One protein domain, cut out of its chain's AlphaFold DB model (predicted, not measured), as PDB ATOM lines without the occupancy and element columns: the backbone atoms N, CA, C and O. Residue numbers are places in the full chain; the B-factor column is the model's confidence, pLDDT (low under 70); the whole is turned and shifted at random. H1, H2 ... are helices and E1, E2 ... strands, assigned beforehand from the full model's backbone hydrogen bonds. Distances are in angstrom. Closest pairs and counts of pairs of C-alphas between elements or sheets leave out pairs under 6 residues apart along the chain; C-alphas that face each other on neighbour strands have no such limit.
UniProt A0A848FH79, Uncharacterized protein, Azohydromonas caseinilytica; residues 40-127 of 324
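What this domain is: This is residues 40 to 127 of the 324 residues of an uncharacterized protein of Azohydromonas caseinilytica (UniProt A0A848FH79). A strongly twisted wall of four antiparallel strands, in the order E3, E6, E5, E4, has the short helix H1 running across one face, and the other face has no named element over it. On the same side of the wall as H1, towards the E3 edge, the small hairpin of E1 and E2 comes near the wall at Gly 51, and the long strands E3 and E6 run along the length of the domain. The printed part has 88 residues, with one named helix and six named strands along the chain as E1, E2, H1, E3, E4, E5, E6. Under half of the residues are in named elements, and the class is mostly strand. The whole is compact, with a radius of gyration of the C-alphas of 11.8 A, and elongated, spanning 36 by 23 by 21 A.

How they stand to each other: E1, residues 49 to 51, and E2, residues 60 to 62, form an antiparallel hairpin at 139 degrees, with N 50 and O 61 within hydrogen-bond range at 2.9 A. H1, residues 63 to 69, follows E2 by a tight link, and every O i to N i+4 pair in it is within hydrogen-bond range. E3, residues 77 to 87, is an edge strand and the antiparallel neighbour of E6, residues 118 to 126, at 161 degrees; N 83 and O 121 are 2.7 A apart. The closest C-alphas of E1 and E3 are those of Gly 51 and Cys 85, 7.0 A apart. E4, residues 95 to 97, is the other edge strand and forms a hairpin with E5, residues 107 to 111, where N 95 and O 110 are 2.9 A apart. E5 and E6 form a hairpin at 165 degrees, with N 122 and O 109 at 2.8 A. E4, E5 and E6 are a meander, each strand the antiparallel neighbour of the one before; with E3, the antiparallel neighbour of E6, they make a Greek key. H1 is on this sheet at a height of 7.9 A and runs across the strands, at 88 degrees to E5 on the local plane. It is only just over E5, on which 3 of its 7 C-alphas fall. The closest C-alphas of H1 and E5 are those of Gln 66 and Val 109, 7.3 A apart. E2 and E3 are apart.

Where its parts are: E1 begins at C-alpha 49 (157.250, 144.380, 158.054) and is 7.0 A long, as is E2. H1 measures 10.1 A. E3 runs 26.4 A from C-alpha 77 (145.999, 145.631, 168.303). E4 measures 6.4 A and E5 13.7 A. E6 runs 24.1 A to C-alpha 126 (145.881, 147.907, 172.081).

The domain as a whole: The C-alphas farthest apart, those of Gly 56 and Ala 127, are 36.4 A apart. The printed part has no cut and no long link. The mean pLDDT of the printed part is 83.8; residues 40, 55 to 57 and 90 to 91 are under 70.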
ATOM      1  N   TRP A  40     160.060 150.605 157.248       64.19
ATOM      2  CA  TRP A  40     159.428 149.427 157.843       64.19
ATOM      3  C   TRP A  40     159.457 149.413 159.369       64.19
ATOM      4  O   TRP A  40     158.418 149.226 160.010       64.19
ATOM      5  N   ASN A  41     160.628 149.649 159.962       71.06
ATOM      6  CA  ASN A  41     160.782 149.727 161.413       71.06
ATOM      7  C   ASN A  41     160.055 150.962 161.968       71.06
ATOM      8  O   ASN A  41     159.564 150.956 163.103       71.06
ATOM      9  N   GLU A  42     159.897 151.991 161.130       70.62
ATOM     10  CA  GLU A  42     159.150 153.186 161.489       70.62
ATOM     11  C   GLU A  42     157.628 153.018 161.441       70.62
ATOM     12  O   GLU A  42     156.923 153.619 162.258       70.62
ATOM     13  N   SER A  43     157.124 152.141 160.570       72.31
ATOM     14  CA  SER A  43     155.695 151.866 160.432       72.31
ATOM     15  C   SER A  43     155.079 151.332 161.737       72.31
ATOM     16  O   SER A  43     155.605 150.385 162.321       72.31
ATOM     17  N   PRO A  44     153.942 151.870 162.205       74.12
ATOM     18  CA  PRO A  44     153.200 151.297 163.324       74.12
ATOM     19  C   PRO A  44     152.241 150.168 162.902       74.12
ATOM     20  O   PRO A  44     151.548 149.634 163.763       74.12
ATOM     21  N   ASP A  45     152.160 149.817 161.612       74.31
ATOM     22  CA  ASP A  45     151.227 148.810 161.086       74.31
ATOM     23  C   ASP A  45     151.472 147.428 161.743       74.31
ATOM     24  O   ASP A  45     152.580 146.896 161.614       74.31
ATOM     25  N   PRO A  46     150.476 146.830 162.434       75.31
ATOM     26  CA  PRO A  46     150.588 145.497 163.027       75.31
ATOM     27  C   PRO A  46     150.927 144.373 162.043       75.31
ATOM     28  O   PRO A  46     151.579 143.408 162.438       75.31
ATOM     29  N   ASP A  47     150.523 144.497 160.779       70.44
ATOM     30  CA  ASP A  47     150.889 143.553 159.713       70.44
ATOM     31  C   ASP A  47     152.041 144.080 158.848       70.44
ATOM     32  O   ASP A  47     152.464 143.445 157.882       70.44
ATOM     33  N   GLY A  48     152.586 145.241 159.211       71.94
ATOM     34  CA  GLY A  48     153.779 145.788 158.597       71.94
ATOM     35  C   GLY A  48     154.995 144.893 158.817       71.94
ATOM     36  O   GLY A  48     155.086 144.113 159.773       71.94
ATOM     37  N   LEU A  49     155.968 145.052 157.927       74.31
ATOM     38  CA  LEU A  49     157.250 144.380 158.054       74.31
ATOM     39  C   LEU A  49     158.140 145.091 159.081       74.31
ATOM     40  O   LEU A  49     157.949 146.267 159.402       74.31
ATOM     41  N   TYR A  50     159.113 144.354 159.590       81.00
ATOM     42  CA  TYR A  50     160.268 144.842 160.336       81.00
ATOM     43  C   TYR A  50     161.503 144.082 159.852       81.00
ATOM     44  O   TYR A  50     161.361 143.021 159.248       81.00
ATOM     45  N   GLY A  51     162.700 144.572 160.157       80.12
ATOM     46  CA  GLY A  51     163.938 143.827 159.926       80.12
ATOM     47  C   GLY A  51     165.065 144.710 159.417       80.12
ATOM     48  O   GLY A  51     165.056 145.926 159.629       80.12
ATOM     49  N   TYR A  52     166.047 144.083 158.765       77.19
ATOM     50  CA  TYR A  52     167.342 144.707 158.437       77.19
ATOM     51  C   TYR A  52     168.057 145.288 159.638       77.19
ATOM     52  O   TYR A  52     168.708 146.329 159.558       77.19
ATOM     53  N   CYS A  53     167.941 144.588 160.756       82.06
ATOM     54  CA  CYS A  53     168.656 144.931 161.959       82.06
ATOM     55  C   CYS A  53     170.181 144.766 161.818       82.06
ATOM     56  O   CYS A  53     170.924 145.383 162.578       82.06
ATOM     57  N   GLU A  54     170.646 144.000 160.820       77.88
ATOM     58  CA  GLU A  54     172.047 143.929 160.399       77.88
ATOM     59  C   GLU A  54     172.188 144.012 158.865       77.88
ATOM     60  O   GLU A  54     171.559 143.231 158.139       77.88
ATOM     61  N   PRO A  55     173.049 144.898 158.330       61.75
ATOM     62  CA  PRO A  55     173.338 144.954 156.898       61.75
ATOM     63  C   PRO A  55     173.930 143.642 156.379       61.75
ATOM     64  O   PRO A  55     175.035 143.259 156.745       61.75
ATOM     65  N   GLY A  56     173.210 142.965 155.483       60.03
ATOM     66  CA  GLY A  56     173.690 141.751 154.814       60.03
ATOM     67  C   GLY A  56     173.590 140.458 155.633       60.03
ATOM     68  O   GLY A  56     173.878 139.401 155.074       60.03
ATOM     69  N   GLY A  57     173.147 140.527 156.895       66.81
ATOM     70  CA  GLY A  57     172.998 139.375 157.794       66.81
ATOM     71  C   GLY A  57     171.555 139.043 158.186       66.81
ATOM     72  O   GLY A  57     171.289 137.909 158.581       66.81
ATOM     73  N   SER A  58     170.612 139.984 158.038       76.38
ATOM     74  CA  SER A  58     169.228 139.791 158.487       76.38
ATOM     75  C   SER A  58     168.159 140.037 157.412       76.38
ATOM     76  O   SER A  58     168.412 140.670 156.381       76.38
ATOM     77  N   ALA A  59     166.954 139.495 157.628       73.06
ATOM     78  CA  ALA A  59     165.822 139.608 156.705       73.06
ATOM     79  C   ALA A  59     164.616 140.365 157.271       73.06
ATOM     80  O   ALA A  59     164.642 140.841 158.404       73.06
ATOM     81  N   LEU A  60     163.564 140.506 156.453       74.38
ATOM     82  CA  LEU A  60     162.286 141.068 156.890       74.38
ATOM     83  C   LEU A  60     161.383 139.990 157.478       74.38
ATOM     84  O   LEU A  60     161.214 138.923 156.887       74.38
ATOM     85  N   GLY A  61     160.751 140.318 158.598       72.88
ATOM     86  CA  GLY A  61     159.685 139.546 159.221       72.88
ATOM     87  C   GLY A  61     158.392 140.356 159.301       72.88
ATOM     88  O   GLY A  61     158.400 141.584 159.226       72.88
ATOM     89  N   ALA A  62     157.262 139.671 159.468       75.94
ATOM     90  CA  ALA A  62     155.985 140.318 159.759       75.94
ATOM     91  C   ALA A  62     155.855 140.567 161.267       75.94
ATOM     92  O   ALA A  62     156.044 139.646 162.067       75.94
ATOM     93  N   LYS A  63     155.482 141.787 161.669       83.44
ATOM     94  CA  LYS A  63     155.301 142.141 163.089       83.44
ATOM     95  C   LYS A  63     154.250 141.269 163.772       83.44
ATOM     96  O   LYS A  63     154.457 140.819 164.899       83.44
ATOM     97  N   SER A  64     153.165 140.961 163.066       79.88
ATOM     98  CA  SER A  64     152.108 140.074 163.546       79.88
ATOM     99  C   SER A  64     152.594 138.659 163.849       79.88
ATOM    100  O   SER A  64     152.135 138.060 164.822       79.88
ATOM    101  N   GLY A  65     153.590 138.157 163.113       82.12
ATOM    102  CA  GLY A  65     154.233 136.871 163.395       82.12
ATOM    103  C   GLY A  65     154.796 136.789 164.816       82.12
ATOM    104  O   GLY A  65     154.609 135.780 165.491       82.12
ATOM    105  N   GLN A  66     155.392 137.877 165.313       90.06
ATOM    106  CA  GLN A  66     155.938 137.929 166.675       90.06
ATOM    107  C   GLN A  66     154.840 137.991 167.746       90.06
ATOM    108  O   GLN A  66     154.998 137.425 168.825       90.06
ATOM    109  N   VAL A  67     153.693 138.610 167.450       88.62
ATOM    110  CA  VAL A  67     152.524 138.595 168.350       88.62
ATOM    111  C   VAL A  67     151.955 137.183 168.478       88.62
ATOM    112  O   VAL A  67     151.714 136.710 169.588       88.62
ATOM    113  N   TYR A  68     151.794 136.475 167.359       85.44
ATOM    114  CA  TYR A  68     151.352 135.080 167.387       85.44
ATOM    115  C   TYR A  68     152.372 134.164 168.070       85.44
ATOM    116  O   TYR A  68     151.981 133.258 168.805       85.44
ATOM    117  N   GLY A  69     153.669 134.431 167.886       84.56
ATOM    118  CA  GLY A  69     154.763 133.681 168.508       84.56
ATOM    119  C   GLY A  69     154.717 133.666 170.038       84.56
ATOM    120  O   GLY A  69     155.165 132.699 170.645       84.56
ATOM    121  N   VAL A  70     154.109 134.679 170.666       93.31
ATOM    122  CA  VAL A  70     153.910 134.737 172.125       93.31
ATOM    123  C   VAL A  70     152.519 134.287 172.588       93.31
ATOM    124  O   VAL A  70     152.143 134.525 173.736       93.31
ATOM    125  N   GLY A  71     151.733 133.663 171.707       88.56
ATOM    126  CA  GLY A  71     150.384 133.172 172.010       88.56
ATOM    127  C   GLY A  71     149.309 134.261 172.099       88.56
ATOM    128  O   GLY A  71     148.205 133.995 172.571       88.56
ATOM    129  N   GLU A  72     149.606 135.484 171.660       91.19
ATOM    130  CA  GLU A  72     148.640 136.581 171.596       91.19
ATOM    131  C   GLU A  72     147.910 136.607 170.245       91.19
ATOM    132  O   GLU A  72     148.286 135.947 169.277       91.19
ATOM    133  N   THR A  73     146.845 137.405 170.169       84.50
ATOM    134  CA  THR A  73     146.123 137.658 168.915       84.50
ATOM    135  C   THR A  73     146.244 139.126 168.524       84.50
ATOM    136  O   THR A  73     146.487 139.990 169.369       84.50
ATOM    137  N   LEU A  74     145.998 139.433 167.248       78.38
ATOM    138  CA  LEU A  74     145.863 140.816 166.780       78.38
ATOM    139  C   LEU A  74     144.526 141.463 167.177       78.38
ATOM    140  O   LEU A  74     144.251 142.595 166.779       78.38
ATOM    141  N   ALA A  75     143.674 140.776 167.949       77.62
ATOM    142  CA  ALA A  75     142.442 141.377 168.435       77.62
ATOM    143  C   ALA A  75     142.778 142.637 169.242       77.62
ATOM    144  O   ALA A  75     143.599 142.607 170.160       77.62
ATOM    145  N   GLN A  76     142.138 143.746 168.868       79.88
ATOM    146  CA  GLN A  76     142.337 145.071 169.460       79.88
ATOM    147  C   GLN A  76     143.745 145.661 169.278       79.88
ATOM    148  O   GLN A  76     143.985 146.742 169.798       79.88
ATOM    149  N   VAL A  77     144.677 145.032 168.553       85.56
ATOM    150  CA  VAL A  77     145.999 145.631 168.303       85.56
ATOM    151  C   VAL A  77     145.858 146.746 167.268       85.56
ATOM    152  O   VAL A  77     145.461 146.500 166.132       85.56
ATOM    153  N   ILE A  78     146.184 147.977 167.666       81.62
ATOM    154  CA  ILE A  78     146.061 149.170 166.813       81.62
ATOM    155  C   ILE A  78     147.401 149.677 166.280       81.62
ATOM    156  O   ILE A  78     147.409 150.414 165.294       81.62
ATOM    157  N   ALA A  79     148.511 149.293 166.919       86.12
ATOM    158  CA  ALA A  79     149.861 149.543 166.430       86.12
ATOM    159  C   ALA A  79     150.880 148.549 167.014       86.12
ATOM    160  O   ALA A  79     150.759 148.131 168.168       86.12
ATOM    161  N   ILE A  80     151.918 148.236 166.235       88.00
ATOM    162  CA  ILE A  80     153.129 147.544 166.689       88.00
ATOM    163  C   ILE A  80     154.332 148.404 166.325       88.00
ATOM    164  O   ILE A  80     154.591 148.651 165.146       88.00
ATOM    165  N   LYS A  81     155.079 148.858 167.334       89.75
ATOM    166  CA  LYS A  81     156.264 149.693 167.129       89.75
ATOM    167  C   LYS A  81     157.538 148.906 167.391       89.75
ATOM    168  O   LYS A  81     157.662 148.273 168.436       89.75
ATOM    169  N   VAL A  82     158.501 149.007 166.476       89.56
ATOM    170  CA  VAL A  82     159.870 148.536 166.702       89.56
ATOM    171  C   VAL A  82     160.561 149.503 167.660       89.56
ATOM    172  O   VAL A  82     160.795 150.657 167.315       89.56
ATOM    173  N   LEU A  83     160.829 149.051 168.883       90.69
ATOM    174  CA  LEU A  83     161.527 149.807 169.928       90.69
ATOM    175  C   LEU A  83     163.042 149.593 169.866       90.69
ATOM    176  O   LEU A  83     163.806 150.490 170.208       90.69
ATOM    177  N   SER A  84     163.468 148.406 169.433       89.94
ATOM    178  CA  SER A  84     164.856 148.072 169.126       89.94
ATOM    179  C   SER A  84     164.893 147.044 167.999       89.94
ATOM    180  O   SER A  84     164.018 146.183 167.917       89.94
ATOM    181  N   CYS A  85     165.901 147.160 167.141       88.06
ATOM    182  CA  CYS A  85     166.203 146.251 166.040       88.06
ATOM    183  C   CYS A  85     167.728 146.214 165.911       88.06
ATOM    184  O   CYS A  85     168.344 147.235 165.600       88.06
ATOM    185  N   ARG A  86     168.334 145.079 166.265       88.75
ATOM    186  CA  ARG A  86     169.789 144.857 166.307       88.75
ATOM    187  C   ARG A  86     170.174 143.536 165.625       88.75
ATOM    188  O   ARG A  86     169.299 142.692 165.420       88.75
ATOM    189  N   PRO A  87     171.450 143.343 165.254       85.69
ATOM    190  CA  PRO A  87     171.936 142.027 164.854       85.69
ATOM    191  C   PRO A  87     171.630 140.999 165.944       85.69
ATOM    192  O   PRO A  87     171.765 141.316 167.127       85.69
ATOM    193  N   TYR A  88     171.214 139.794 165.556       86.00
ATOM    194  CA  TYR A  88     170.929 138.729 166.518       86.00
ATOM    195  C   TYR A  88     172.158 138.445 167.399       86.00
ATOM    196  O   TYR A  88     173.289 138.375 166.916       86.00
ATOM    197  N   THR A  89     171.952 138.260 168.703       76.38
ATOM    198  CA  THR A  89     173.056 138.042 169.659       76.38
ATOM    199  C   THR A  89     173.058 136.647 170.284       76.38
ATOM    200  O   THR A  89     173.881 136.366 171.155       76.38
ATOM    201  N   GLY A  90     172.161 135.750 169.863       69.31
ATOM    202  CA  GLY A  90     172.057 134.403 170.424       69.31
ATOM    203  C   GLY A  90     170.996 133.529 169.757       69.31
ATOM    204  O   GLY A  90     170.605 133.757 168.615       69.31
ATOM    205  N   GLY A  91     170.548 132.492 170.460       69.38
ATOM    206  CA  GLY A  91     169.364 131.713 170.099       69.38
ATOM    207  C   GLY A  91     168.310 131.869 171.188       69.38
ATOM    208  O   GLY A  91     168.649 131.835 172.368       69.38
ATOM    209  N   GLY A  92     167.044 132.028 170.815       70.94
ATOM    210  CA  GLY A  92     165.970 132.160 171.792       70.94
ATOM    211  C   GLY A  92     164.592 132.226 171.134       70.94
ATOM    212  O   GLY A  92     164.489 132.684 170.000       70.94
ATOM    213  N   PRO A  93     163.531 131.742 171.801       82.88
ATOM    214  CA  PRO A  93     162.160 131.966 171.350       82.88
ATOM    215  C   PRO A  93     161.726 133.434 171.477       82.88
ATOM    216  O   PRO A  93     162.338 134.230 172.186       82.88
ATOM    217  N   THR A  94     160.594 133.763 170.861       88.81
ATOM    218  CA  THR A  94     159.857 135.002 171.136       88.81
ATOM    219  C   THR A  94     159.184 134.934 172.515       88.81
ATOM    220  O   THR A  94     158.496 133.957 172.813       88.81
ATOM    221  N   PHE A  95     159.283 135.989 173.335       93.12
ATOM    222  CA  PHE A  95     158.591 136.070 174.633       93.12
ATOM    223  C   PHE A  95     157.978 137.444 174.914       93.12
ATOM    224  O   PHE A  95     158.437 138.473 174.413       93.12
ATOM    225  N   LYS A  96     156.956 137.479 175.780       96.38
ATOM    226  CA  LYS A  96     156.457 138.733 176.364       96.38
ATOM    227  C   LYS A  96     157.397 139.189 177.471       96.38
ATOM    228  O   LYS A  96     157.764 138.405 178.341       96.38
ATOM    229  N   VAL A  97     157.705 140.477 177.486       95.19
ATOM    230  CA  VAL A  97     158.553 141.110 178.501       95.19
ATOM    231  C   VAL A  97     157.905 142.410 178.999       95.19
ATOM    232  O   VAL A  97     157.019 142.956 178.328       95.19
ATOM    233  N   PRO A  98     158.315 142.937 180.168       93.88
ATOM    234  CA  PRO A  98     157.839 144.232 180.637       93.88
ATOM    235  C   PRO A  98     158.158 145.352 179.639       93.88
ATOM    236  O   PRO A  98     159.243 145.397 179.056       93.88
ATOM    237  N   CYS A  99     157.216 146.277 179.464       93.44
ATOM    238  CA  CYS A  99     157.472 147.512 178.732       93.44
ATOM    239  C   CYS A  99     158.196 148.541 179.603       93.44
ATOM    240  O   CYS A  99     158.058 148.506 180.832       93.44
ATOM    241  N   PRO A 100     158.902 149.518 179.000       90.06
ATOM    242  CA  PRO A 100     159.460 150.623 179.756       90.06
ATOM    243  C   PRO A 100     158.340 151.370 180.487       90.06
ATOM    244  O   PRO A 100     157.224 151.537 179.977       90.06
ATOM    245  N   ARG A 101     158.630 151.812 181.712       87.12
ATOM    246  CA  ARG A 101     157.650 152.497 182.558       87.12
ATOM    247  C   ARG A 101     157.154 153.775 181.876       87.12
ATOM    248  O   ARG A 101     157.946 154.543 181.345       87.12
ATOM    249  N   GLY A 102     155.844 154.014 181.945       81.25
ATOM    250  CA  GLY A 102     155.216 155.210 181.372       81.25
ATOM    251  C   GLY A 102     154.990 155.147 179.860       81.25
ATOM    252  O   GLY A 102     154.559 156.138 179.277       81.25
ATOM    253  N   THR A 103     155.253 154.006 179.218       86.94
ATOM    254  CA  THR A 103     154.878 153.798 177.814       86.94
ATOM    255  C   THR A 103     153.389 153.464 177.679       86.94
ATOM    256  O   THR A 103     152.788 152.954 178.624       86.94
ATOM    257  N   PRO A 104     152.776 153.730 176.510       88.12
ATOM    258  CA  PRO A 104     151.369 153.406 176.272       88.12
ATOM    259  C   PRO A 104     151.146 151.937 175.886       88.12
ATOM    260  O   PRO A 104     150.017 151.540 175.622       88.12
ATOM    261  N   TYR A 105     152.209 151.141 175.760       93.50
ATOM    262  CA  TYR A 105     152.115 149.777 175.256       93.50
ATOM    263  C   TYR A 105     151.475 148.858 176.297       93.50
ATOM    264  O   TYR A 105     151.870 148.844 177.461       93.50
ATOM    265  N   ALA A 106     150.511 148.053 175.854       93.25
ATOM    266  CA  ALA A 106     149.833 147.079 176.702       93.25
ATOM    267  C   ALA A 106     150.789 145.958 177.141       93.25
ATOM    268  O   ALA A 106     150.694 145.445 178.253       93.25
ATOM    269  N   TYR A 107     151.704 145.566 176.254       95.81
ATOM    270  CA  TYR A 107     152.817 144.668 176.543       95.81
ATOM    271  C   TYR A 107     153.900 144.816 175.478       95.81
ATOM    272  O   TYR A 107     153.677 145.409 174.418       95.81
ATOM    273  N   CYS A 108     155.074 144.262 175.773       97.00
ATOM    274  CA  CYS A 108     156.214 144.290 174.880       97.00
ATOM    275  C   CYS A 108     156.658 142.868 174.564       97.00
ATOM    276  O   CYS A 108     156.423 141.939 175.340       97.00
ATOM    277  N   VAL A 109     157.256 142.703 173.392       96.56
ATOM    278  CA  VAL A 109     157.729 141.417 172.880       96.56
ATOM    279  C   VAL A 109     159.215 141.538 172.605       96.56
ATOM    280  O   VAL A 109     159.630 142.514 171.987       96.56
ATOM    281  N   ALA A 110     159.995 140.572 173.071       94.75
ATOM    282  CA  ALA A 110     161.413 140.456 172.759       94.75
ATOM    283  C   ALA A 110     161.668 139.144 172.017       94.75
ATOM    284  O   ALA A 110     161.041 138.122 172.318       94.75
ATOM    285  N   ASN A 111     162.570 139.189 171.045       92.31
ATOM    286  CA  ASN A 111     163.104 138.009 170.394       92.31
ATOM    287  C   ASN A 111     164.545 138.285 169.969       92.31
ATOM    288  O   ASN A 111     164.771 139.054 169.041       92.31
ATOM    289  N   ASP A 112     165.489 137.629 170.638       90.00
ATOM    290  CA  ASP A 112     166.924 137.834 170.428       90.00
ATOM    291  C   ASP A 112     167.441 137.135 169.148       90.00
ATOM    292  O   ASP A 112     168.597 137.328 168.760       90.00
ATOM    293  N   ASN A 113     166.606 136.295 168.514       88.88
ATOM    294  CA  ASN A 113     166.820 135.695 167.197       88.88
ATOM    295  C   ASN A 113     165.503 135.178 166.603       88.88
ATOM    296  O   ASN A 113     165.074 134.046 166.843       88.88
ATOM    297  N   ASP A 114     164.899 135.986 165.744       83.69
ATOM    298  CA  ASP A 114     163.646 135.662 165.060       83.69
ATOM    299  C   ASP A 114     163.738 134.585 163.965       83.69
ATOM    300  O   ASP A 114     162.773 134.365 163.230       83.69
ATOM    301  N   GLY A 115     164.880 133.903 163.854       83.00
ATOM    302  CA  GLY A 115     165.150 132.885 162.842       83.00
ATOM    303  C   GLY A 115     165.537 133.464 161.483       83.00
ATOM    304  O   GLY A 115     165.828 132.703 160.560       83.00
ATOM    305  N   ILE A 116     165.570 134.793 161.355       81.19
ATOM    306  CA  ILE A 116     165.982 135.505 160.143       81.19
ATOM    307  C   ILE A 116     167.034 136.585 160.440       81.19
ATOM    308  O   ILE A 116     167.216 137.513 159.650       81.19
ATOM    309  N   GLY A 117     167.751 136.447 161.558       85.06
ATOM    310  CA  GLY A 117     168.929 137.249 161.895       85.06
ATOM    311  C   GLY A 117     168.638 138.572 162.607       85.06
ATOM    312  O   GLY A 117     169.539 139.405 162.689       85.06
ATOM    313  N   ASN A 118     167.419 138.798 163.112       87.12
ATOM    314  CA  ASN A 118     167.096 140.004 163.879       87.12
ATOM    315  C   ASN A 118     166.976 139.718 165.390       87.12
ATOM    316  O   ASN A 118     166.304 138.766 165.787       87.12
ATOM    317  N   ASP A 119     167.555 140.604 166.207       91.31
ATOM    318  CA  ASP A 119     167.187 140.857 167.608       91.31
ATOM    319  C   ASP A 119     166.184 142.021 167.638       91.31
ATOM    320  O   ASP A 119     166.492 143.141 167.206       91.31
ATOM    321  N   ILE A 120     164.965 141.755 168.109       92.25
ATOM    322  CA  ILE A 120     163.864 142.716 168.115       92.25
ATOM    323  C   ILE A 120     163.247 142.918 169.487       92.25
ATOM    324  O   ILE A 120     163.020 141.990 170.259       92.25
ATOM    325  N   TYR A 121     162.861 144.169 169.724       93.75
ATOM    326  CA  TYR A 121     162.029 144.574 170.845       93.75
ATOM    327  C   TYR A 121     160.843 145.386 170.329       93.75
ATOM    328  O   TYR A 121     161.035 146.453 169.746       93.75
ATOM    329  N   PHE A 122     159.621 144.896 170.525       95.12
ATOM    330  CA  PHE A 122     158.389 145.546 170.075       95.12
ATOM    331  C   PHE A 122     157.554 146.069 171.233       95.12
ATOM    332  O   PHE A 122     157.437 145.421 172.270       95.12
ATOM    333  N   GLY A 123     156.895 147.203 171.004       95.25
ATOM    334  CA  GLY A 123     155.802 147.701 171.827       95.25
ATOM    335  C   GLY A 123     154.465 147.443 171.143       95.25
ATOM    336  O   GLY A 123     154.260 147.885 170.008       95.25
ATOM    337  N   ILE A 124     153.554 146.741 171.822       94.06
ATOM    338  CA  ILE A 124     152.220 146.429 171.303       94.06
ATOM    339  C   ILE A 124     151.200 147.385 171.907       94.06
ATOM    340  O   ILE A 124     150.998 147.420 173.123       94.06
ATOM    341  N   LEU A 125     150.534 148.156 171.053       92.50
ATOM    342  CA  LEU A 125     149.491 149.089 171.454       92.50
ATOM    343  C   LEU A 125     148.112 148.487 171.170       92.50
ATOM    344  O   LEU A 125     147.824 148.106 170.031       92.50
ATOM    345  N   LYS A 126     147.253 148.420 172.193       90.88
ATOM    346  CA  LYS A 126     145.881 147.907 172.081       90.88
ATOM    347  C   LYS A 126     144.844 149.028 172.181       90.88
ATOM    348  O   LYS A 126     145.107 150.072 172.772       90.88
ATOM    349  N   ALA A 127     143.676 148.801 171.587       86.00
ATOM    350  CA  ALA A 127     142.475 149.602 171.773       86.00
ATOM    351  C   ALA A 127     141.903 149.347 173.174       86.00
ATOM    352  O   ALA A 127     141.401 148.260 173.456       86.00
TER     353      ALA A 127